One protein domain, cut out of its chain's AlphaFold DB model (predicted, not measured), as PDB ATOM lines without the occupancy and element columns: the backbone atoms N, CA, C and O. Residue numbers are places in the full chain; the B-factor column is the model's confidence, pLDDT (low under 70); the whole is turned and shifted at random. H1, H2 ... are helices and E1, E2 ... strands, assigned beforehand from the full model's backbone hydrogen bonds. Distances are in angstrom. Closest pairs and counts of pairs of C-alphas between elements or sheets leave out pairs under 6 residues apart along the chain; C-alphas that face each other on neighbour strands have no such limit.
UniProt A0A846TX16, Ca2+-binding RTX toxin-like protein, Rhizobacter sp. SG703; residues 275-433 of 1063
ATOM      1  N   LEU A 275      88.281 114.524 161.805       84.75
ATOM      2  CA  LEU A 275      87.803 114.214 160.452       84.75
ATOM      3  C   LEU A 275      86.332 114.601 160.260       84.75
ATOM      4  O   LEU A 275      85.955 115.010 159.161       84.75
ATOM      5  N   THR A 276      85.497 114.445 161.289       90.19
ATOM      6  CA  THR A 276      84.100 114.894 161.253       90.19
ATOM      7  C   THR A 276      84.024 116.412 161.087       90.19
ATOM      8  O   THR A 276      83.241 116.871 160.258       90.19
ATOM      9  N   ASP A 277      84.856 117.170 161.800       89.50
ATOM     10  CA  ASP A 277      84.876 118.637 161.777       89.50
ATOM     11  C   ASP A 277      85.385 119.171 160.435       89.50
ATOM     12  O   ASP A 277      84.686 119.933 159.762       89.50
ATOM     13  N   ALA A 278      86.514 118.638 159.955       89.31
ATOM     14  CA  ALA A 278      87.059 118.974 158.641       89.31
ATOM     15  C   ALA A 278      86.071 118.692 157.499       89.31
ATOM     16  O   ALA A 278      85.972 119.447 156.526       89.31
ATOM     17  N   LEU A 279      85.309 117.601 157.597       93.31
ATOM     18  CA  LEU A 279      84.278 117.270 156.617       93.31
ATOM     19  C   LEU A 279      82.994 118.088 156.808       93.31
ATOM     20  O   LEU A 279      82.258 118.245 155.835       93.31
ATOM     21  N   ALA A 280      82.718 118.620 158.002       94.19
ATOM     22  CA  ALA A 280      81.556 119.466 158.261       94.19
ATOM     23  C   ALA A 280      81.670 120.810 157.533       94.19
ATOM     24  O   ALA A 280      80.709 121.221 156.875       94.19
ATOM     25  N   LEU A 281      82.837 121.463 157.587       93.56
ATOM     26  CA  LEU A 281      83.087 122.677 156.805       93.56
ATOM     27  C   LEU A 281      83.081 122.364 155.304       93.56
ATOM     28  O   LEU A 281      82.381 123.014 154.532       93.56
ATOM     29  N   GLY A 282      83.760 121.293 154.883       94.31
ATOM     30  CA  GLY A 282      83.742 120.873 153.482       94.31
ATOM     31  C   GLY A 282      82.335 120.584 152.942       94.31
ATOM     32  O   GLY A 282      82.037 120.904 151.792       94.31
ATOM     33  N   ASP A 283      81.457 119.983 153.751       95.12
ATOM     34  CA  ASP A 283      80.062 119.740 153.384       95.12
ATOM     35  C   ASP A 283      79.307 121.052 153.150       95.12
ATOM     36  O   ASP A 283      78.583 121.155 152.163       95.12
ATOM     37  N   PHE A 284      79.518 122.061 154.002       94.69
ATOM     38  CA  PHE A 284      78.952 123.397 153.807       94.69
ATOM     39  C   PHE A 284      79.425 124.007 152.491       94.69
ATOM     40  O   PHE A 284      78.595 124.371 151.657       94.69
ATOM     41  N   LEU A 285      80.735 124.038 152.258       95.00
ATOM     42  CA  LEU A 285      81.309 124.601 151.035       95.00
ATOM     43  C   LEU A 285      80.795 123.878 149.782       95.00
ATOM     44  O   LEU A 285      80.455 124.523 148.794       95.00
ATOM     45  N   ALA A 286      80.615 122.555 149.846       94.94
ATOM     46  CA  ALA A 286      80.015 121.772 148.765       94.94
ATOM     47  C   ALA A 286      78.515 122.050 148.541       94.94
ATOM     48  O   ALA A 286      77.992 121.764 147.459       94.94
ATOM     49  N   THR A 287      77.797 122.597 149.533       93.88
ATOM     50  CA  THR A 287      76.431 123.102 149.311       93.88
ATOM     51  C   THR A 287      76.433 124.401 148.511       93.88
ATOM     52  O   THR A 287      75.546 124.605 147.677       93.88
ATOM     53  N   LEU A 288      77.438 125.253 148.724       94.25
ATOM     54  CA  LEU A 288      77.592 126.522 148.023       94.25
ATOM     55  C   LEU A 288      78.112 126.314 146.591       94.25
ATOM     56  O   LEU A 288      77.490 126.800 145.643       94.25
ATOM     57  N   ASP A 289      79.175 125.518 146.437       95.44
ATOM     58  CA  ASP A 289      79.758 125.102 145.157       95.44
ATOM     59  C   ASP A 289      79.698 123.568 144.990       95.44
ATOM     60  O   ASP A 289      80.530 122.838 145.529       95.44
ATOM     61  N   PRO A 290      78.765 123.036 144.180       92.50
ATOM     62  CA  PRO A 290      78.652 121.602 143.916       92.50
ATOM     63  C   PRO A 290      79.856 120.976 143.192       92.50
ATOM     64  O   PRO A 290      79.887 119.753 143.038       92.50
ATOM     65  N   GLN A 291      80.795 121.784 142.683       92.12
ATOM     66  CA  GLN A 291      82.068 121.325 142.115       92.12
ATOM     67  C   GLN A 291      83.205 121.322 143.147       92.12
ATOM     68  O   GLN A 291      84.311 120.891 142.818       92.12
ATOM     69  N   PHE A 292      82.955 121.781 144.376       93.19
ATOM     70  CA  PHE A 292      83.921 121.726 145.461       93.19
ATOM     71  C   PHE A 292      84.168 120.272 145.875       93.19
ATOM     72  O   PHE A 292      83.240 119.515 146.178       93.19
ATOM     73  N   ASP A 293      85.435 119.861 145.846       91.31
ATOM     74  CA  ASP A 293      85.852 118.487 146.095       91.31
ATOM     75  C   ASP A 293      86.866 118.390 147.245       91.31
ATOM     76  O   ASP A 293      87.339 119.386 147.791       91.31
ATOM     77  N   LEU A 294      87.193 117.160 147.643       88.31
ATOM     78  CA  LEU A 294      88.098 116.902 148.770       88.31
ATOM     79  C   LEU A 294      89.544 117.362 148.508       88.31
ATOM     80  O   LEU A 294      90.298 117.566 149.459       88.31
ATOM     81  N   GLY A 295      89.934 117.507 147.237       87.44
ATOM     82  CA  GLY A 295      91.230 118.060 146.857       87.44
ATOM     83  C   GLY A 295      91.280 119.561 147.118       87.44
ATOM     84  O   GLY A 295      92.225 120.021 147.756       87.44
ATOM     85  N   LYS A 296      90.238 120.295 146.704       90.31
ATOM     86  CA  LYS A 296      90.081 121.725 147.015       90.31
ATOM     87  C   LYS A 296      90.002 121.973 148.523       90.31
ATOM     88  O   LYS A 296      90.704 122.843 149.020       90.31
ATOM     89  N   LEU A 297      89.235 121.157 149.252       90.44
ATOM     90  CA  LEU A 297      89.143 121.229 150.715       90.44
ATOM     91  C   LEU A 297      90.513 121.070 151.392       90.44
ATOM     92  O   LEU A 297      90.868 121.853 152.262       90.44
ATOM     93  N   SER A 298      91.301 120.076 150.971       87.38
ATOM     94  CA  SER A 298      92.630 119.852 151.557       87.38
ATOM     95  C   SER A 298      93.601 120.988 151.233       87.38
ATOM     96  O   SER A 298      94.384 121.370 152.091       87.38
ATOM     97  N   ALA A 299      93.548 121.531 150.012       85.56
ATOM     98  CA  ALA A 299      94.376 122.671 149.622       85.56
ATOM     99  C   ALA A 299      94.002 123.948 150.388       85.56
ATOM    100  O   ALA A 299      94.889 124.717 150.733       85.56
ATOM    101  N   MET A 300      92.711 124.149 150.673       89.62
ATOM    102  CA  MET A 300      92.239 125.265 151.490       89.62
ATOM    103  C   MET A 300      92.816 125.192 152.904       89.62
ATOM    104  O   MET A 300      93.401 126.168 153.349       89.62
ATOM    105  N   TYR A 301      92.733 124.033 153.565       87.44
ATOM    106  CA  TYR A 301      93.312 123.868 154.900       87.44
ATOM    107  C   TYR A 301      94.834 124.046 154.921       87.44
ATOM    108  O   TYR A 301      95.354 124.679 155.827       87.44
ATOM    109  N   GLU A 302      95.563 123.545 153.914       82.88
ATOM    110  CA  GLU A 302      97.016 123.782 153.829       82.88
ATOM    111  C   GLU A 302      97.364 125.272 153.629       82.88
ATOM    112  O   GLU A 302      98.462 125.694 153.974       82.88
ATOM    113  N   ALA A 303      96.456 126.067 153.060       84.50
ATOM    114  CA  ALA A 303      96.671 127.483 152.784       84.50
ATOM    115  C   ALA A 303      96.138 128.416 153.883       84.50
ATOM    116  O   ALA A 303      96.488 129.592 153.864       84.50
ATOM    117  N   ALA A 304      95.305 127.916 154.800       85.31
ATOM    118  CA  ALA A 304      94.587 128.727 155.778       85.31
ATOM    119  C   ALA A 304      95.463 129.226 156.935       85.31
ATOM    120  O   ALA A 304      95.253 130.344 157.378       85.31
ATOM    121  N   SER A 305      96.459 128.450 157.379       81.06
ATOM    122  CA  SER A 305      97.398 128.898 158.416       81.06
ATOM    123  C   SER A 305      98.806 128.300 158.278       81.06
ATOM    124  O   SER A 305      99.016 127.263 157.640       81.06
ATOM    125  N   SER A 306      99.782 129.008 158.854       70.75
ATOM    126  CA  SER A 306     101.178 128.589 159.024       70.75
ATOM    127  C   SER A 306     101.410 127.746 160.264       70.75
ATOM    128  O   SER A 306     102.296 126.880 160.273       70.75
ATOM    129  N   ASN A 307     100.582 127.948 161.281       74.62
ATOM    130  CA  ASN A 307     100.403 126.966 162.318       74.62
ATOM    131  C   ASN A 307      99.481 125.871 161.745       74.62
ATOM    132  O   ASN A 307      98.749 126.041 160.776       74.62
ATOM    133  N   ARG A 308      99.668 124.641 162.213       73.75
ATOM    134  CA  ARG A 308      98.864 123.506 161.737       73.75
ATOM    135  C   ARG A 308      97.686 123.225 162.645       73.75
ATOM    136  O   ARG A 308      96.836 122.444 162.236       73.75
ATOM    137  N   ASN A 309      97.711 123.741 163.869       76.75
ATOM    138  CA  ASN A 309      96.710 123.464 164.896       76.75
ATOM    139  C   ASN A 309      95.486 124.392 164.811       76.75
ATOM    140  O   ASN A 309      94.599 124.241 165.635       76.75
ATOM    141  N   ASP A 310      95.508 125.346 163.884       81.00
ATOM    142  CA  ASP A 310      94.558 126.440 163.649       81.00
ATOM    143  C   ASP A 310      94.139 126.516 162.166       81.00
ATOM    144  O   ASP A 310      93.638 127.523 161.681       81.00
ATOM    145  N   ALA A 311      94.404 125.473 161.385       84.56
ATOM    146  CA  ALA A 311      94.106 125.449 159.960       84.56
ATOM    147  C   ALA A 311      92.608 125.228 159.656       84.56
ATOM    148  O   ALA A 311      92.151 125.580 158.569       84.56
ATOM    149  N   LEU A 312      91.844 124.611 160.562       87.56
ATOM    150  CA  LEU A 312      90.390 124.473 160.525       87.56
ATOM    151  C   LEU A 312      89.747 125.790 160.933       87.56
ATOM    152  O   LEU A 312      88.888 126.261 160.187       87.56
ATOM    153  N   GLU A 313      90.178 126.359 162.060       89.06
ATOM    154  CA  GLU A 313      89.763 127.667 162.577       89.06
ATOM    155  C   GLU A 313      90.063 128.758 161.548       89.06
ATOM    156  O   GLU A 313      89.137 129.280 160.934       89.06
ATOM    157  N   GLY A 314      91.323 128.930 161.148       88.81
ATOM    158  CA  GLY A 314      91.706 129.894 160.117       88.81
ATOM    159  C   GLY A 314      90.972 129.699 158.783       88.81
ATOM    160  O   GLY A 314      90.716 130.661 158.060       88.81
ATOM    161  N   ALA A 315      90.564 128.469 158.433       91.50
ATOM    162  CA  ALA A 315      89.764 128.230 157.232       91.50
ATOM    163  C   ALA A 315      88.296 128.645 157.386       91.50
ATOM    164  O   ALA A 315      87.711 129.138 156.417       91.50
ATOM    165  N   ILE A 316      87.670 128.398 158.542       92.44
ATOM    166  CA  ILE A 316      86.299 128.854 158.784       92.44
ATOM    167  C   ILE A 316      86.257 130.367 158.990       92.44
ATOM    168  O   ILE A 316      85.351 130.999 158.444       92.44
ATOM    169  N   ASP A 317      87.264 130.925 159.650       91.12
ATOM    170  CA  ASP A 317      87.428 132.351 159.916       91.12
ATOM    171  C   ASP A 317      87.630 133.088 158.600       91.12
ATOM    172  O   ASP A 317      86.815 133.925 158.240       91.12
ATOM    173  N   SER A 318      88.535 132.611 157.738       90.25
ATOM    174  CA  SER A 318      88.669 133.120 156.365       90.25
ATOM    175  C   SER A 318      87.349 133.118 155.580       90.25
ATOM    176  O   SER A 318      87.027 134.070 154.866       90.25
ATOM    177  N   VAL A 319      86.568 132.032 155.656       92.06
ATOM    178  CA  VAL A 319      85.269 131.946 154.964       92.06
ATOM    179  C   VAL A 319      84.271 132.936 155.568       92.06
ATOM    180  O   VAL A 319      83.487 133.537 154.825       92.06
ATOM    181  N   ALA A 320      84.282 133.092 156.890       92.31
ATOM    182  CA  ALA A 320      83.435 134.025 157.610       92.31
ATOM    183  C   ALA A 320      83.806 135.471 157.286       92.31
ATOM    184  O   ALA A 320      82.924 136.193 156.837       92.31
ATOM    185  N   THR A 321      85.077 135.850 157.366       91.00
ATOM    186  CA  THR A 321      85.589 137.177 157.014       91.00
ATOM    187  C   THR A 321      85.220 137.538 155.578       91.00
ATOM    188  O   THR A 321      84.606 138.576 155.340       91.00
ATOM    189  N   ILE A 322      85.435 136.645 154.604       91.31
ATOM    190  CA  ILE A 322      85.040 136.910 153.210       91.31
ATOM    191  C   ILE A 322      83.530 137.170 153.088       91.31
ATOM    192  O   ILE A 322      83.109 138.090 152.390       91.31
ATOM    193  N   LEU A 323      82.687 136.354 153.723       90.38
ATOM    194  CA  LEU A 323      81.237 136.418 153.523       90.38
ATOM    195  C   LEU A 323      80.528 137.454 154.414       90.38
ATOM    196  O   LEU A 323      79.500 138.005 154.010       90.38
ATOM    197  N   ARG A 324      81.047 137.707 155.616       88.56
ATOM    198  CA  ARG A 324      80.446 138.531 156.679       88.56
ATOM    199  C   ARG A 324      81.218 139.811 156.982       88.56
ATOM    200  O   ARG A 324      80.639 140.662 157.637       88.56
ATOM    201  N   GLY A 325      82.452 139.957 156.500       84.69
ATOM    202  CA  GLY A 325      83.306 141.109 156.813       84.69
ATOM    203  C   GLY A 325      83.839 141.110 158.245       84.69
ATOM    204  O   GLY A 325      84.460 142.078 158.645       84.69
ATOM    205  N   VAL A 326      83.593 140.042 159.011       80.00
ATOM    206  CA  VAL A 326      83.963 139.929 160.425       80.00
ATOM    207  C   VAL A 326      84.659 138.598 160.637       80.00
ATOM    208  O   VAL A 326      84.121 137.560 160.222       80.00
ATOM    209  N   ASP A 327      85.812 138.654 161.293       82.88
ATOM    210  CA  ASP A 327      86.507 137.481 161.793       82.88
ATOM    211  C   ASP A 327      85.831 137.013 163.094       82.88
ATOM    212  O   ASP A 327      85.692 137.799 164.030       82.88
ATOM    213  N   PRO A 328      85.292 135.786 163.153       82.25
ATOM    214  CA  PRO A 328      84.685 135.271 164.372       82.25
ATOM    215  C   PRO A 328      85.712 134.841 165.435       82.25
ATOM    216  O   PRO A 328      85.247 134.418 166.494       82.25
ATOM    217  N   ASP A 329      87.019 134.896 165.138       85.44
ATOM    218  CA  ASP A 329      88.141 134.514 166.008       85.44
ATOM    219  C   ASP A 329      87.883 133.177 166.717       85.44
ATOM    220  O   ASP A 329      87.664 133.085 167.931       85.44
ATOM    221  N   VAL A 330      87.758 132.100 165.928       89.69
ATOM    222  CA  VAL A 330      87.399 130.806 166.507       89.69
ATOM    223  C   VAL A 330      88.584 130.284 167.331       89.69
ATOM    224  O   VAL A 330      89.656 130.039 166.780       89.69
ATOM    225  N   PRO A 331      88.401 129.990 168.637       86.94
ATOM    226  CA  PRO A 331      89.519 129.628 169.498       86.94
ATOM    227  C   PRO A 331      90.231 128.352 169.051       86.94
ATOM    228  O   PRO A 331      89.612 127.287 168.925       86.94
ATOM    229  N   ILE A 332      91.556 128.441 168.940       81.69
ATOM    230  CA  ILE A 332      92.438 127.321 168.605       81.69
ATOM    231  C   ILE A 332      92.329 126.225 169.675       81.69
ATOM    232  O   ILE A 332      92.486 126.468 170.874       81.69
ATOM    233  N   GLY A 333      92.137 124.975 169.249       71.00
ATOM    234  CA  GLY A 333      92.310 123.813 170.122       71.00
ATOM    235  C   GLY A 333      91.203 122.783 170.004       71.00
ATOM    236  O   GLY A 333      90.394 122.608 170.908       71.00
ATOM    237  N   ASP A 334      91.207 121.995 168.943       65.62
ATOM    238  CA  ASP A 334      90.179 121.001 168.624       65.62
ATOM    239  C   ASP A 334      90.249 119.674 169.433       65.62
ATOM    240  O   ASP A 334      89.647 118.658 169.071       65.62
ATOM    241  N   ALA A 335      90.985 119.621 170.546       65.25
ATOM    242  CA  ALA A 335      91.217 118.372 171.269       65.25
ATOM    243  C   ALA A 335      90.029 117.967 172.165       65.25
ATOM    244  O   ALA A 335      89.826 118.499 173.255       65.25
ATOM    245  N   GLY A 336      89.292 116.930 171.753       69.62
ATOM    246  CA  GLY A 336      88.333 116.215 172.602       69.62
ATOM    247  C   GLY A 336      86.896 116.212 172.084       69.62
ATOM    248  O   GLY A 336      86.587 116.677 170.991       69.62
ATOM    249  N   ASP A 337      85.992 115.657 172.886       74.62
ATOM    250  CA  ASP A 337      84.614 115.353 172.483       74.62
ATOM    251  C   ASP A 337      83.732 116.593 172.272       74.62
ATOM    252  O   ASP A 337      82.927 116.633 171.343       74.62
ATOM    253  N   SER A 338      83.851 117.612 173.125       79.19
ATOM    254  CA  SER A 338      83.140 118.901 173.003       79.19
ATOM    255  C   SER A 338      83.824 120.007 173.825       79.19
ATOM    256  O   SER A 338      83.190 120.587 174.710       79.19
ATOM    257  N   PRO A 339      85.123 120.275 173.604       83.44
ATOM    258  CA  PRO A 339      85.773 121.443 174.189       83.44
ATOM    259  C   PRO A 339      85.128 122.749 173.671       83.44
ATOM    260  O   PRO A 339      84.511 122.731 172.599       83.44
ATOM    261  N   PRO A 340      85.257 123.872 174.407       87.56
ATOM    262  CA  PRO A 340      84.702 125.171 174.010       87.56
ATOM    263  C   PRO A 340      85.056 125.604 172.578       87.56
ATOM    264  O   PRO A 340      84.159 125.987 171.836       87.56
ATOM    265  N   SER A 341      86.306 125.418 172.156       86.88
ATOM    266  CA  SER A 341      86.816 125.637 170.789       86.88
ATOM    267  C   SER A 341      85.998 124.922 169.704       86.88
ATOM    268  O   SER A 341      85.433 125.552 168.817       86.88
ATOM    269  N   ARG A 342      85.805 123.597 169.813       89.12
ATOM    270  CA  ARG A 342      84.977 122.833 168.856       89.12
ATOM    271  C   ARG A 342      83.522 123.288 168.871       89.12
ATOM    272  O   ARG A 342      82.845 123.235 167.843       89.12
ATOM    273  N   VAL A 343      83.001 123.675 170.036       91.56
ATOM    274  CA  VAL A 343      81.640 124.222 170.136       91.56
ATOM    275  C   VAL A 343      81.548 125.550 169.385       91.56
ATOM    276  O   VAL A 343      80.596 125.710 168.623       91.56
ATOM    277  N   ALA A 344      82.536 126.436 169.533       91.69
ATOM    278  CA  ALA A 344      82.633 127.692 168.797       91.69
ATOM    279  C   ALA A 344      82.734 127.454 167.280       91.69
ATOM    280  O   ALA A 344      81.907 127.979 166.538       91.69
ATOM    281  N   PHE A 345      83.612 126.549 166.828       92.81
ATOM    282  CA  PHE A 345      83.746 126.169 165.414       92.81
ATOM    283  C   PHE A 345      82.406 125.748 164.784       92.81
ATOM    284  O   PHE A 345      81.996 126.235 163.727       92.81
ATOM    285  N   HIS A 346      81.668 124.843 165.438       93.31
ATOM    286  CA  HIS A 346      80.381 124.374 164.906       93.31
ATOM    287  C   HIS A 346      79.261 125.408 165.031       93.31
ATOM    288  O   HIS A 346      78.343 125.385 164.208       93.31
ATOM    289  N   ALA A 347      79.335 126.310 166.012       92.88
ATOM    290  CA  ALA A 347      78.418 127.437 166.124       92.88
ATOM    291  C   ALA A 347      78.640 128.437 164.978       92.88
ATOM    292  O   ALA A 347      77.679 128.780 164.286       92.88
ATOM    293  N   ALA A 348      79.893 128.810 164.698       92.94
ATOM    294  CA  ALA A 348      80.266 129.641 163.555       92.94
ATOM    295  C   ALA A 348      79.800 129.004 162.235       92.94
ATOM    296  O   ALA A 348      79.120 129.641 161.426       92.94
ATOM    297  N   LEU A 349      80.033 127.697 162.056       94.38
ATOM    298  CA  LEU A 349      79.588 126.965 160.868       94.38
ATOM    299  C   LEU A 349      78.058 126.943 160.725       94.38
ATOM    300  O   LEU A 349      77.532 127.010 159.610       94.38
ATOM    301  N   ALA A 350      77.327 126.817 161.834       92.69
ATOM    302  CA  ALA A 350      75.870 126.848 161.830       92.69
ATOM    303  C   ALA A 350      75.335 128.229 161.423       92.69
ATOM    304  O   ALA A 350      74.391 128.290 160.629       92.69
ATOM    305  N   THR A 351      75.959 129.305 161.906       91.50
ATOM    306  CA  THR A 351      75.653 130.688 161.515       91.50
ATOM    307  C   THR A 351      75.887 130.895 160.019       91.50
ATOM    308  O   THR A 351      74.952 131.243 159.302       91.50
ATOM    309  N   LEU A 352      77.068 130.529 159.502       92.12
ATOM    310  CA  LEU A 352      77.375 130.624 158.067       92.12
ATOM    311  C   LEU A 352      76.368 129.854 157.200       92.12
ATOM    312  O   LEU A 352      75.906 130.337 156.164       92.12
ATOM    313  N   ARG A 353      75.978 128.647 157.624       92.50
ATOM    314  CA  ARG A 353      74.966 127.854 156.909       92.50
ATOM    315  C   ARG A 353      73.610 128.551 156.851       92.50
ATOM    316  O   ARG A 353      72.937 128.441 155.827       92.50
ATOM    317  N   ALA A 354      73.196 129.205 157.933       90.94
ATOM    318  CA  ALA A 354      71.916 129.900 158.005       90.94
ATOM    319  C   ALA A 354      71.915 131.169 157.142       90.94
ATOM    320  O   ALA A 354      70.994 131.364 156.345       90.94
ATOM    321  N   ASP A 355      72.965 131.978 157.249       88.00
ATOM    322  CA  ASP A 355      73.046 133.287 156.596       88.00
ATOM    323  C   ASP A 355      73.184 133.161 155.071       88.00
ATOM    324  O   ASP A 355      72.600 133.938 154.309       88.00
ATOM    325  N   PHE A 356      73.884 132.123 154.600       89.19
ATOM    326  CA  PHE A 356      74.237 131.970 153.186       89.19
ATOM    327  C   PHE A 356      73.499 130.837 152.461       89.19
ATOM    328  O   PHE A 356      73.850 130.499 151.326       89.19
ATOM    329  N   GLU A 357      72.409 130.296 153.026       88.56
ATOM    330  CA  GLU A 357      71.562 129.282 152.362       88.56
ATOM    331  C   GLU A 357      71.095 129.754 150.966       88.56
ATOM    332  O   GLU A 357      71.010 128.978 150.008       88.56
ATOM    333  N   GLY A 358      70.865 131.063 150.813       90.50
ATOM    334  CA  GLY A 358      70.476 131.693 149.551       90.50
ATOM    335  C   GLY A 358      71.501 131.558 148.416       90.50
ATOM    336  O   GLY A 358      71.121 131.729 147.249       90.50
ATOM    337  N   LEU A 359      72.764 131.235 148.717       93.25
ATOM    338  CA  LEU A 359      73.852 131.048 147.750       93.25
ATOM    339  C   LEU A 359      74.086 129.582 147.349       93.25
ATOM    340  O   LEU A 359      74.918 129.320 146.481       93.25
ATOM    341  N   ALA A 360      73.320 128.632 147.896       94.81
ATOM    342  CA  ALA A 360      73.471 127.211 147.589       94.81
ATOM    343  C   ALA A 360      73.426 126.925 146.073       94.81
ATOM    344  O   ALA A 360      72.456 127.248 145.374       94.81
ATOM    345  N   GLY A 361      74.485 126.304 145.548       95.38
ATOM    346  CA  GLY A 361      74.631 125.970 144.132       95.38
ATOM    347  C   GLY A 361      74.869 127.156 143.193       95.38
ATOM    348  O   GLY A 361      74.752 126.983 141.974       95.38
ATOM    349  N   LYS A 362      75.128 128.361 143.716       95.19
ATOM    350  CA  LYS A 362      75.252 129.587 142.912       95.19
ATOM    351  C   LYS A 362      76.686 130.056 142.726       95.19
ATOM    352  O   LYS A 362      76.922 130.768 141.744       95.19
ATOM    353  N   ILE A 363      77.611 129.654 143.589       95.31
ATOM    354  CA  ILE A 363      78.985 130.160 143.582       95.31
ATOM    355  C   ILE A 363      79.991 129.089 143.147       95.31
ATOM    356  O   ILE A 363      79.695 127.897 143.160       95.31
ATOM    357  N   HIS A 364      81.165 129.548 142.733       94.12
ATOM    358  CA  HIS A 364      82.372 128.763 142.541       94.12
ATOM    359  C   HIS A 364      83.398 129.169 143.588       94.12
ATOM    360  O   HIS A 364      83.608 130.365 143.801       94.12
ATOM    361  N   ILE A 365      84.028 128.165 144.194       93.56
ATOM    362  CA  ILE A 365      85.103 128.331 145.168       93.56
ATOM    363  C   ILE A 365      86.393 127.836 144.515       93.56
ATOM    364  O   ILE A 365      86.521 126.662 144.139       93.56
ATOM    365  N   GLU A 366      87.349 128.741 144.357       89.38
ATOM    366  CA  GLU A 366      88.669 128.469 143.787       89.38
ATOM    367  C   GLU A 366      89.759 128.929 144.753       89.38
ATOM    368  O   GLU A 366      89.535 129.839 145.541       89.38
ATOM    369  N   SER A 367      90.947 128.331 144.683       84.44
ATOM    370  CA  SER A 367      92.096 128.810 145.458       84.44
ATOM    371  C   SER A 367      92.494 130.219 145.014       84.44
ATOM    372  O   SER A 367      92.611 130.468 143.805       84.44
ATOM    373  N   SER A 368      92.751 131.106 145.969       82.12
ATOM    374  CA  SER A 368      93.333 132.422 145.689       82.12
ATOM    375  C   SER A 368      94.765 132.287 145.147       82.12
ATOM    376  O   SER A 368      95.425 131.271 145.355       82.12
ATOM    377  N   GLY A 369      95.243 133.268 144.379       73.56
ATOM    378  CA  GLY A 369      96.601 133.250 143.820       73.56
ATOM    379  C   GLY A 369      96.880 134.426 142.882       73.56
ATOM    380  O   GLY A 369      96.019 135.263 142.679       73.56
ATOM    381  N   LEU A 370      98.042 134.457 142.224       64.88
ATOM    382  CA  LEU A 370      98.577 135.634 141.495       64.88
ATOM    383  C   LEU A 370      97.682 136.276 140.435       64.88
ATOM    384  O   LEU A 370      97.850 137.436 140.080       64.88
ATOM    385  N   ASN A 371      96.751 135.519 139.862       74.62
ATOM    386  CA  ASN A 371      95.834 136.083 138.874       74.62
ATOM    387  C   ASN A 371      94.710 136.902 139.535       74.62
ATOM    388  O   ASN A 371      93.863 137.439 138.815       74.62
ATOM    389  N   LEU A 372      94.655 136.954 140.871       84.69
ATOM    390  CA  LEU A 372      93.567 137.557 141.627       84.69
ATOM    391  C   LEU A 372      93.582 139.082 141.528       84.69
ATOM    392  O   LEU A 372      92.509 139.628 141.312       84.69
ATOM    393  N   ALA A 373      94.749 139.740 141.496       86.75
ATOM    394  CA  ALA A 373      94.859 141.185 141.237       86.75
ATOM    395  C   ALA A 373      94.057 141.616 139.991       86.75
ATOM    396  O   ALA A 373      93.163 142.458 140.040       86.75
ATOM    397  N   SER A 374      94.283 140.928 138.863       83.25
ATOM    398  CA  SER A 374      93.590 141.224 137.598       83.25
ATOM    399  C   SER A 374      92.081 140.948 137.633       83.25
ATOM    400  O   SER A 374      91.325 141.517 136.843       83.25
ATOM    401  N   LYS A 375      91.633 140.050 138.520       89.44
ATOM    402  CA  LYS A 375      90.214 139.733 138.707       89.44
ATOM    403  C   LYS A 375      89.544 140.706 139.667       89.44
ATOM    404  O   LYS A 375      88.424 141.106 139.378       89.44
ATOM    405  N   ALA A 376      90.225 141.102 140.741       92.19
ATOM    406  CA  ALA A 376      89.718 141.980 141.790       92.19
ATOM    407  C   ALA A 376      89.185 143.299 141.230       92.19
ATOM    408  O   ALA A 376      88.120 143.747 141.632       92.19
ATOM    409  N   ARG A 377      89.807 143.843 140.177       88.56
ATOM    410  CA  ARG A 377      89.291 145.027 139.465       88.56
ATOM    411  C   ARG A 377      87.872 144.857 138.898       88.56
ATOM    412  O   ARG A 377      87.134 145.827 138.757       88.56
ATOM    413  N   ALA A 378      87.492 143.645 138.496       88.00
ATOM    414  CA  ALA A 378      86.236 143.367 137.793       88.00
ATOM    415  C   ALA A 378      85.245 142.500 138.585       88.00
ATOM    416  O   ALA A 378      84.072 142.435 138.204       88.00
ATOM    417  N   ASP A 379      85.707 141.848 139.650       90.69
ATOM    418  CA  ASP A 379      84.979 140.884 140.463       90.69
ATOM    419  C   ASP A 379      85.186 141.185 141.955       90.69
ATOM    420  O   ASP A 379      86.288 141.036 142.480       90.69
ATOM    421  N   PHE A 380      84.112 141.593 142.634       92.94
ATOM    422  CA  PHE A 380      84.180 142.018 144.033       92.94
ATOM    423  C   PHE A 380      84.557 140.879 144.990       92.94
ATOM    424  O   PHE A 380      85.280 141.098 145.953       92.94
ATOM    425  N   GLY A 381      84.134 139.641 144.702       92.00
ATOM    426  CA  GLY A 381      84.529 138.477 145.502       92.00
ATOM    427  C   GLY A 381      86.040 138.254 145.490       92.00
ATOM    428  O   GLY A 381      86.624 137.911 146.514       92.00
ATOM    429  N   SER A 382      86.687 138.514 144.353       92.31
ATOM    430  CA  SER A 382      88.141 138.476 144.210       92.31
ATOM    431  C   SER A 382      88.839 139.604 144.975       92.31
ATOM    432  O   SER A 382      89.900 139.346 145.532       92.31
ATOM    433  N   LEU A 383      88.256 140.810 145.028       93.25
ATOM    434  CA  LEU A 383      88.778 141.909 145.852       93.25
ATOM    435  C   LEU A 383      88.703 141.559 147.338       93.25
ATOM    436  O   LEU A 383      89.725 141.563 148.008       93.25
ATOM    437  N   VAL A 384      87.526 141.176 147.835       93.12
ATOM    438  CA  VAL A 384      87.335 140.827 149.252       93.12
ATOM    439  C   VAL A 384      88.275 139.697 149.682       93.12
ATOM    440  O   VAL A 384      88.809 139.709 150.784       93.12
ATOM    441  N   SER A 385      88.544 138.740 148.792       91.62
ATOM    442  CA  SER A 385      89.506 137.662 149.059       91.62
ATOM    443  C   SER A 385      90.960 138.150 149.148       91.62
ATOM    444  O   SER A 385      91.759 137.520 149.829       91.62
ATOM    445  N   LEU A 386      91.320 139.239 148.453       91.38
ATOM    446  CA  LEU A 386      92.630 139.889 148.590       91.38
ATOM    447  C   LEU A 386      92.726 140.700 149.879       91.38
ATOM    448  O   LEU A 386      93.729 140.591 150.575       91.38
ATOM    449  N   LEU A 387      91.697 141.488 150.193       90.31
ATOM    450  CA  LEU A 387      91.679 142.324 151.393       90.31
ATOM    451  C   LEU A 387      91.734 141.459 152.655       90.31
ATOM    452  O   LEU A 387      92.595 141.668 153.494       90.31
ATOM    453  N   SER A 388      90.922 140.398 152.713       89.94
ATOM    454  CA  SER A 388      90.934 139.415 153.811       89.94
ATOM    455  C   SER A 388      92.141 138.470 153.826       89.94
ATOM    456  O   SER A 388      92.207 137.607 154.694       89.94
ATOM    457  N   LEU A 389      93.043 138.550 152.839       89.50
ATOM    458  CA  LEU A 389      94.155 137.608 152.652       89.50
ATOM    459  C   LEU A 389      93.722 136.120 152.708       89.50
ATOM    460  O   LEU A 389      94.483 135.228 153.090       89.50
ATOM    461  N   GLY A 390      92.497 135.829 152.258       89.00
ATOM    462  CA  GLY A 390      91.884 134.512 152.383       89.00
ATOM    463  C   GLY A 390      92.393 133.473 151.363       89.00
ATOM    464  O   GLY A 390      92.671 133.787 150.194       89.00
ATOM    465  N   PRO A 391      92.442 132.173 151.727       88.06
ATOM    466  CA  PRO A 391      92.945 131.095 150.870       88.06
ATOM    467  C   PRO A 391      92.037 130.768 149.671       88.06
ATOM    468  O   PRO A 391      92.432 130.019 148.768       88.06
ATOM    469  N   ILE A 392      90.818 131.312 149.637       91.00
ATOM    470  CA  ILE A 392      89.819 131.062 148.597       91.00
ATOM    471  C   ILE A 392      89.316 132.356 147.971       91.00
ATOM    472  O   ILE A 392      89.297 133.397 148.609       91.00
ATOM    473  N   SER A 393      88.843 132.245 146.733       91.50
ATOM    474  CA  SER A 393      88.115 133.290 146.025       91.50
ATOM    475  C   SER A 393      86.736 132.799 145.609       91.50
ATOM    476  O   SER A 393      86.562 131.643 145.198       91.50
ATOM    477  N   LEU A 394      85.752 133.691 145.723       92.25
ATOM    478  CA  LEU A 394      84.354 133.409 145.421       92.25
ATOM    479  C   LEU A 394      83.942 134.096 144.124       92.25
ATOM    480  O   LEU A 394      84.197 135.278 143.928       92.25
ATOM    481  N   SER A 395      83.246 133.371 143.252       92.94
ATOM    482  CA  SER A 395      82.651 133.954 142.043       92.94
ATOM    483  C   SER A 395      81.294 133.339 141.728       92.94
ATOM    484  O   SER A 395      80.985 132.212 142.111       92.94
ATOM    485  N   GLY A 396      80.442 134.065 141.013       93.94
ATOM    486  CA  GLY A 396      79.157 133.563 140.551       93.94
ATOM    487  C   GLY A 396      79.303 132.567 139.401       93.94
ATOM    488  O   GLY A 396      79.960 132.827 138.398       93.94
ATOM    489  N   THR A 397      78.570 131.455 139.460       94.62
ATOM    490  CA  THR A 397      78.507 130.444 138.371       94.62
ATOM    491  C   THR A 397      77.978 130.997 137.032       94.62
ATOM    492  O   THR A 397      78.089 130.357 135.985       94.62
ATOM    493  N   ASN A 398      77.338 132.169 137.052       94.00
ATOM    494  CA  ASN A 398      76.918 132.966 135.898       94.00
ATOM    495  C   ASN A 398      76.645 134.413 136.351       94.00
ATOM    496  O   ASN A 398      76.581 134.677 137.546       94.00
ATOM    497  N   ALA A 399      76.380 135.333 135.419       93.31
ATOM    498  CA  ALA A 399      76.161 136.753 135.728       93.31
ATOM    499  C   ALA A 399      75.012 137.046 136.722       93.31
ATOM    500  O   ALA A 399      75.109 137.981 137.507       93.31
ATOM    501  N   ALA A 400      73.923 136.266 136.721       95.44
ATOM    502  CA  ALA A 400      72.828 136.469 137.677       95.44
ATOM    503  C   ALA A 400      73.209 135.999 139.089       95.44
ATOM    504  O   ALA A 400      72.827 136.607 140.090       95.44
ATOM    505  N   ASN A 401      73.985 134.920 139.163       95.62
ATOM    506  CA  ASN A 401      74.520 134.414 140.418       95.62
ATOM    507  C   ASN A 401      75.674 135.285 140.938       95.62
ATOM    508  O   ASN A 401      75.773 135.459 142.144       95.62
ATOM    509  N   GLN A 402      76.456 135.904 140.048       94.25
ATOM    510  CA  GLN A 402      77.453 136.922 140.390       94.25
ATOM    511  C   GLN A 402      76.793 138.103 141.097       94.25
ATOM    512  O   GLN A 402      77.176 138.441 142.206       94.25
ATOM    513  N   ALA A 403      75.721 138.653 140.521       92.62
ATOM    514  CA  ALA A 403      74.966 139.726 141.165       92.62
ATOM    515  C   ALA A 403      74.359 139.293 142.514       92.62
ATOM    516  O   ALA A 403      74.212 140.104 143.420       92.62
ATOM    517  N   SER A 404      73.993 138.012 142.663       92.69
ATOM    518  CA  SER A 404      73.511 137.489 143.949       92.69
ATOM    519  C   SER A 404      74.625 137.444 144.999       92.69
ATOM    520  O   SER A 404      74.362 137.800 146.138       92.69
ATOM    521  N   LEU A 405      75.836 137.026 144.615       93.19
ATOM    522  CA  LEU A 405      77.018 137.039 145.478       93.19
ATOM    523  C   LEU A 405      77.402 138.475 145.861       93.19
ATOM    524  O   LEU A 405      77.543 138.761 147.039       93.19
ATOM    525  N   GLU A 406      77.476 139.390 144.894       92.69
ATOM    526  CA  GLU A 406      77.809 140.800 145.145       92.69
ATOM    527  C   GLU A 406      76.815 141.476 146.097       92.69
ATOM    528  O   GLU A 406      77.236 142.213 146.974       92.69
ATOM    529  N   ASN A 407      75.511 141.196 145.993       91.12
ATOM    530  CA  ASN A 407      74.525 141.744 146.936       91.12
ATOM    531  C   ASN A 407      74.733 141.249 148.373       91.12
ATOM    532  O   ASN A 407      74.454 141.981 149.321       91.12
ATOM    533  N   VAL A 408      75.171 139.999 148.524       90.50
ATOM    534  CA  VAL A 408      75.499 139.432 149.830       90.50
ATOM    535  C   VAL A 408      76.745 140.120 150.379       90.50
ATOM    536  O   VAL A 408      76.678 140.697 151.456       90.50
ATOM    537  N   LEU A 409      77.831 140.152 149.602       92.44
ATOM    538  CA  LEU A 409      79.091 140.772 150.016       92.44
ATOM    539  C   LEU A 409      78.936 142.269 150.301       92.44
ATOM    540  O   LEU A 409      79.495 142.756 151.269       92.44
ATOM    541  N   LYS A 410      78.113 142.990 149.529       91.69
ATOM    542  CA  LYS A 410      77.807 144.409 149.763       91.69
ATOM    543  C   LYS A 410      77.192 144.671 151.141       91.69
ATOM    544  O   LYS A 410      77.371 145.752 151.680       91.69
ATOM    545  N   SER A 411      76.431 143.719 151.683       86.88
ATOM    546  CA  SER A 411      75.825 143.886 153.013       86.88
ATOM    547  C   SER A 411      76.869 143.834 154.132       86.88
ATOM    548  O   SER A 411      76.605 144.344 155.211       86.88
ATOM    549  N   SER A 412      78.020 143.225 153.850       86.38
ATOM    550  CA  SER A 412      79.126 143.001 154.780       86.38
ATOM    551  C   SER A 412      80.305 143.959 154.550       86.38
ATOM    552  O   SER A 412      81.020 144.280 155.481       86.38
ATOM    553  N   TRP A 413      80.501 144.414 153.309       90.44
ATOM    554  CA  TRP A 413      81.644 145.213 152.846       90.44
ATOM    555  C   TRP A 413      81.157 146.495 152.148       90.44
ATOM    556  O   TRP A 413      81.501 146.762 150.997       90.44
ATOM    557  N   GLY A 414      80.232 147.224 152.775       87.31
ATOM    558  CA  GLY A 414      79.469 148.304 152.133       87.31
ATOM    559  C   GLY A 414      80.318 149.479 151.632       87.31
ATOM    560  O   GLY A 414      80.132 149.906 150.485       87.31
ATOM    561  N   ASN A 415      81.251 149.949 152.462       84.19
ATOM    562  CA  ASN A 415      82.149 151.070 152.159       84.19
ATOM    563  C   ASN A 415      83.128 150.667 151.052       84.19
ATOM    564  O   ASN A 415      83.037 151.184 149.938       84.19
ATOM    565  N   VAL A 416      83.874 149.579 151.274       89.12
ATOM    566  CA  VAL A 416      84.746 148.931 150.278       89.12
ATOM    567  C   VAL A 416      84.040 148.686 148.936       89.12
ATOM    568  O   VAL A 416      84.616 148.906 147.870       89.12
ATOM    569  N   TYR A 417      82.773 148.246 148.931       91.06
ATOM    570  CA  TYR A 417      82.009 148.055 147.689       91.06
ATOM    571  C   TYR A 417      81.778 149.366 146.935       91.06
ATOM    572  O   TYR A 417      81.784 149.370 145.700       91.06
ATOM    573  N   THR A 418      81.522 150.453 147.659       88.62
ATOM    574  CA  THR A 418      81.267 151.778 147.089       88.62
ATOM    575  C   THR A 418      82.542 152.327 146.454       88.62
ATOM    576  O   THR A 418      82.519 152.633 145.256       88.62
ATOM    577  N   SER A 419      83.657 152.300 147.186       87.69
ATOM    578  CA  SER A 419      84.993 152.680 146.709       87.69
ATOM    579  C   SER A 419      85.410 151.856 145.489       87.69
ATOM    580  O   SER A 419      85.654 152.385 144.402       87.69
ATOM    581  N   TRP A 420      85.308 150.525 145.579       91.44
ATOM    582  CA  TRP A 420      85.609 149.628 144.460       91.44
ATOM    583  C   TRP A 420      84.747 149.893 143.220       91.44
ATOM    584  O   TRP A 420      85.213 149.786 142.080       91.44
ATOM    585  N   GLN A 421      83.461 150.198 143.414       91.19
ATOM    586  CA  GLN A 421      82.556 150.501 142.311       91.19
ATOM    587  C   GLN A 421      82.944 151.808 141.608       91.19
ATOM    588  O   GLN A 421      82.844 151.855 140.373       91.19
ATOM    589  N   SER A 422      83.408 152.811 142.360       87.88
ATOM    590  CA  SER A 422      83.976 154.050 141.822       87.88
ATOM    591  C   SER A 422      85.198 153.743 140.950       87.88
ATOM    592  O   SER A 422      85.146 153.927 139.723       87.88
ATOM    593  N   ASP A 423      86.218 153.099 141.522       88.94
ATOM    594  CA  ASP A 423      87.488 152.766 140.857       88.94
ATOM    595  C   ASP A 423      87.313 151.925 139.597       88.94
ATOM    596  O   ASP A 423      87.947 152.137 138.553       88.94
ATOM    597  N   ARG A 424      86.423 150.930 139.672       87.88
ATOM    598  CA  ARG A 424      86.114 150.043 138.550       87.88
ATOM    599  C   ARG A 424      85.538 150.810 137.362       87.88
ATOM    600  O   ARG A 424      85.726 150.390 136.215       87.88
ATOM    601  N   SER A 425      84.782 151.874 137.618       87.56
ATOM    602  CA  SER A 425      84.162 152.697 136.577       87.56
ATOM    603  C   SER A 425      85.118 153.740 135.983       87.56
ATOM    604  O   SER A 425      84.855 154.262 134.896       87.56
ATOM    605  N   MET A 426      86.244 153.980 136.657       88.25
ATOM    606  CA  MET A 426      87.229 154.999 136.327       88.25
ATOM    607  C   MET A 426      88.027 154.674 135.048       88.25
ATOM    608  O   MET A 426      88.237 153.509 134.678       88.25
ATOM    609  N   SER A 427      88.491 155.704 134.330       88.31
ATOM    610  CA  SER A 427      89.410 155.510 133.199       88.31
ATOM    611  C   SER A 427      90.807 155.122 133.693       88.31
ATOM    612  O   SER A 427      91.126 155.290 134.866       88.31
ATOM    613  N   LYS A 428      91.650 154.569 132.813       84.25
ATOM    614  CA  LYS A 428      93.024 154.225 133.209       84.25
ATOM    615  C   LYS A 428      93.826 155.485 133.531       84.25
ATOM    616  O   LYS A 428      94.603 155.474 134.465       84.25
ATOM    617  N   GLU A 429      93.596 156.550 132.775       83.06
ATOM    618  CA  GLU A 429      94.313 157.814 132.909       83.06
ATOM    619  C   GLU A 429      94.108 158.447 134.288       83.06
ATOM    620  O   GLU A 429      95.086 158.867 134.880       83.06
ATOM    621  N   ARG A 430      92.877 158.451 134.821       84.25
ATOM    622  CA  ARG A 430      92.623 158.966 136.177       84.25
ATOM    623  C   ARG A 430      93.261 158.087 137.254       84.25
ATOM    624  O   ARG A 430      93.891 158.612 138.151       84.25
ATOM    625  N   ARG A 431      93.180 156.755 137.117       84.69
ATOM    626  CA  ARG A 431      93.842 155.832 138.060       84.69
ATOM    627  C   ARG A 431      95.361 155.971 138.065       84.69
ATOM    628  O   ARG A 431      95.980 155.857 139.105       84.69
ATOM    629  N   ASP A 432      95.963 156.175 136.895       80.69
ATOM    630  CA  ASP A 432      97.412 156.375 136.771       80.69
ATOM    631  C   ASP A 432      97.871 157.739 137.328       80.69
ATOM    632  O   ASP A 432      99.077 157.948 137.485       80.69
ATOM    633  N   GLY A 433      96.920 158.651 137.556       80.75
ATOM    634  CA  GLY A 433      97.103 159.991 138.106       80.75
ATOM    635  C   GLY A 433      96.713 160.114 139.581       80.75
ATOM    636  O   GLY A 433      96.374 161.212 139.980       80.75
TER     637      GLY A 433
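AT A GLANCE: This is residues 275 to 433 of the 1063 residues of the protein "Ca2+-binding RTX toxin-like protein" of Rhizobacter sp. SG703 (UniProt A0A846TX16). An elongated body in two halves: H1, H3 and H4 lie side by side in a triangle, all running the same way, with H2 crossing H1 and H3; next to them is a small two-stranded ribbon, E1 and E2, with H6 and H7 packed on it and H5 on H6. H8 and then H9 lead to the end of the long axis away from H1 and H4. The printed part has 159 residues, with nine named helices and two named strands in the order H1, H2, H3, H4, E1, H5, H6, E2, H7, H8, H9; the sheet, E1 - E2, is antiparallel. The class is mostly helix. The whole is compact, with a radius of gyration of the C-alphas of 16.1 A, and spans 58 by 30 by 27 A.

IN THESE COORDINATES: H1, residues 275 to 288, begins with C-alpha 275 at (87.803, 114.214, 160.452) and is 20.3 A long. H2 is residues 294 to 304, H3 residues 313 to 324, and H4, the longest helix, residues 340 to 355, 22.5 A. E1 is residues 363 to 367, H5 residues 372 to 376, H6 residues 380 to 387 and E2 residues 392 to 396. H7, residues 399 to 412, is 20.3 A long. H8, residues 414 to 425, is 16.8 A long, and H9, residues 428 to 431, ends with C-alpha 431 at (93.842, 155.832, 138.060).

HOW THE PARTS SIT: H3 is the hub, touching H2, H4, H6 and H7. It touches H4 at a shallow tilt of 28 degrees, the same way, the closest C-alphas, of Glu 313 and Phe 345, being 6.8 A apart. H2 is about perpendicular to H3, at 88 degrees, and Ala 304 and Ala 315 have their closest C-alphas, 5.1 A apart. H1 touches H4 at 13 degrees, a shallow tilt, with the C-alphas of Phe 284 and Arg 353 closest at 6.7 A. E1 and E2 are antiparallel neighbours, with N 364 and O 395 at 2.7 A and N 393 and O 366 at 2.8 A, within hydrogen-bond range. The closest C-alphas of H6 and E2, of Gly 381 and Leu 394, are 5.1 A apart. H7 touches H3 with residues 408 to 412 alone, Arg 324 and Ser 412 having the closest C-alphas at 5.0 A. H8 touches no helix; it is close to but not clearly touching H7, with C-alphas 410 and 417 closest at 5.9 A. Every O i to N i+4 pair is within hydrogen-bond range in H1 to H6 and H8; in H7 8 of 10 are, and H9 is too short for one.

THE WHOLE: The C-alphas of Asp 337 and Glu 429, the two farthest apart, are 58.8 A apart. The printed part has no cut, and the link from H3 to H4, 15 residues, is the long one. Mean pLDDT of the printed part is 88.3; residues 334 to 336 and 370 are under 70.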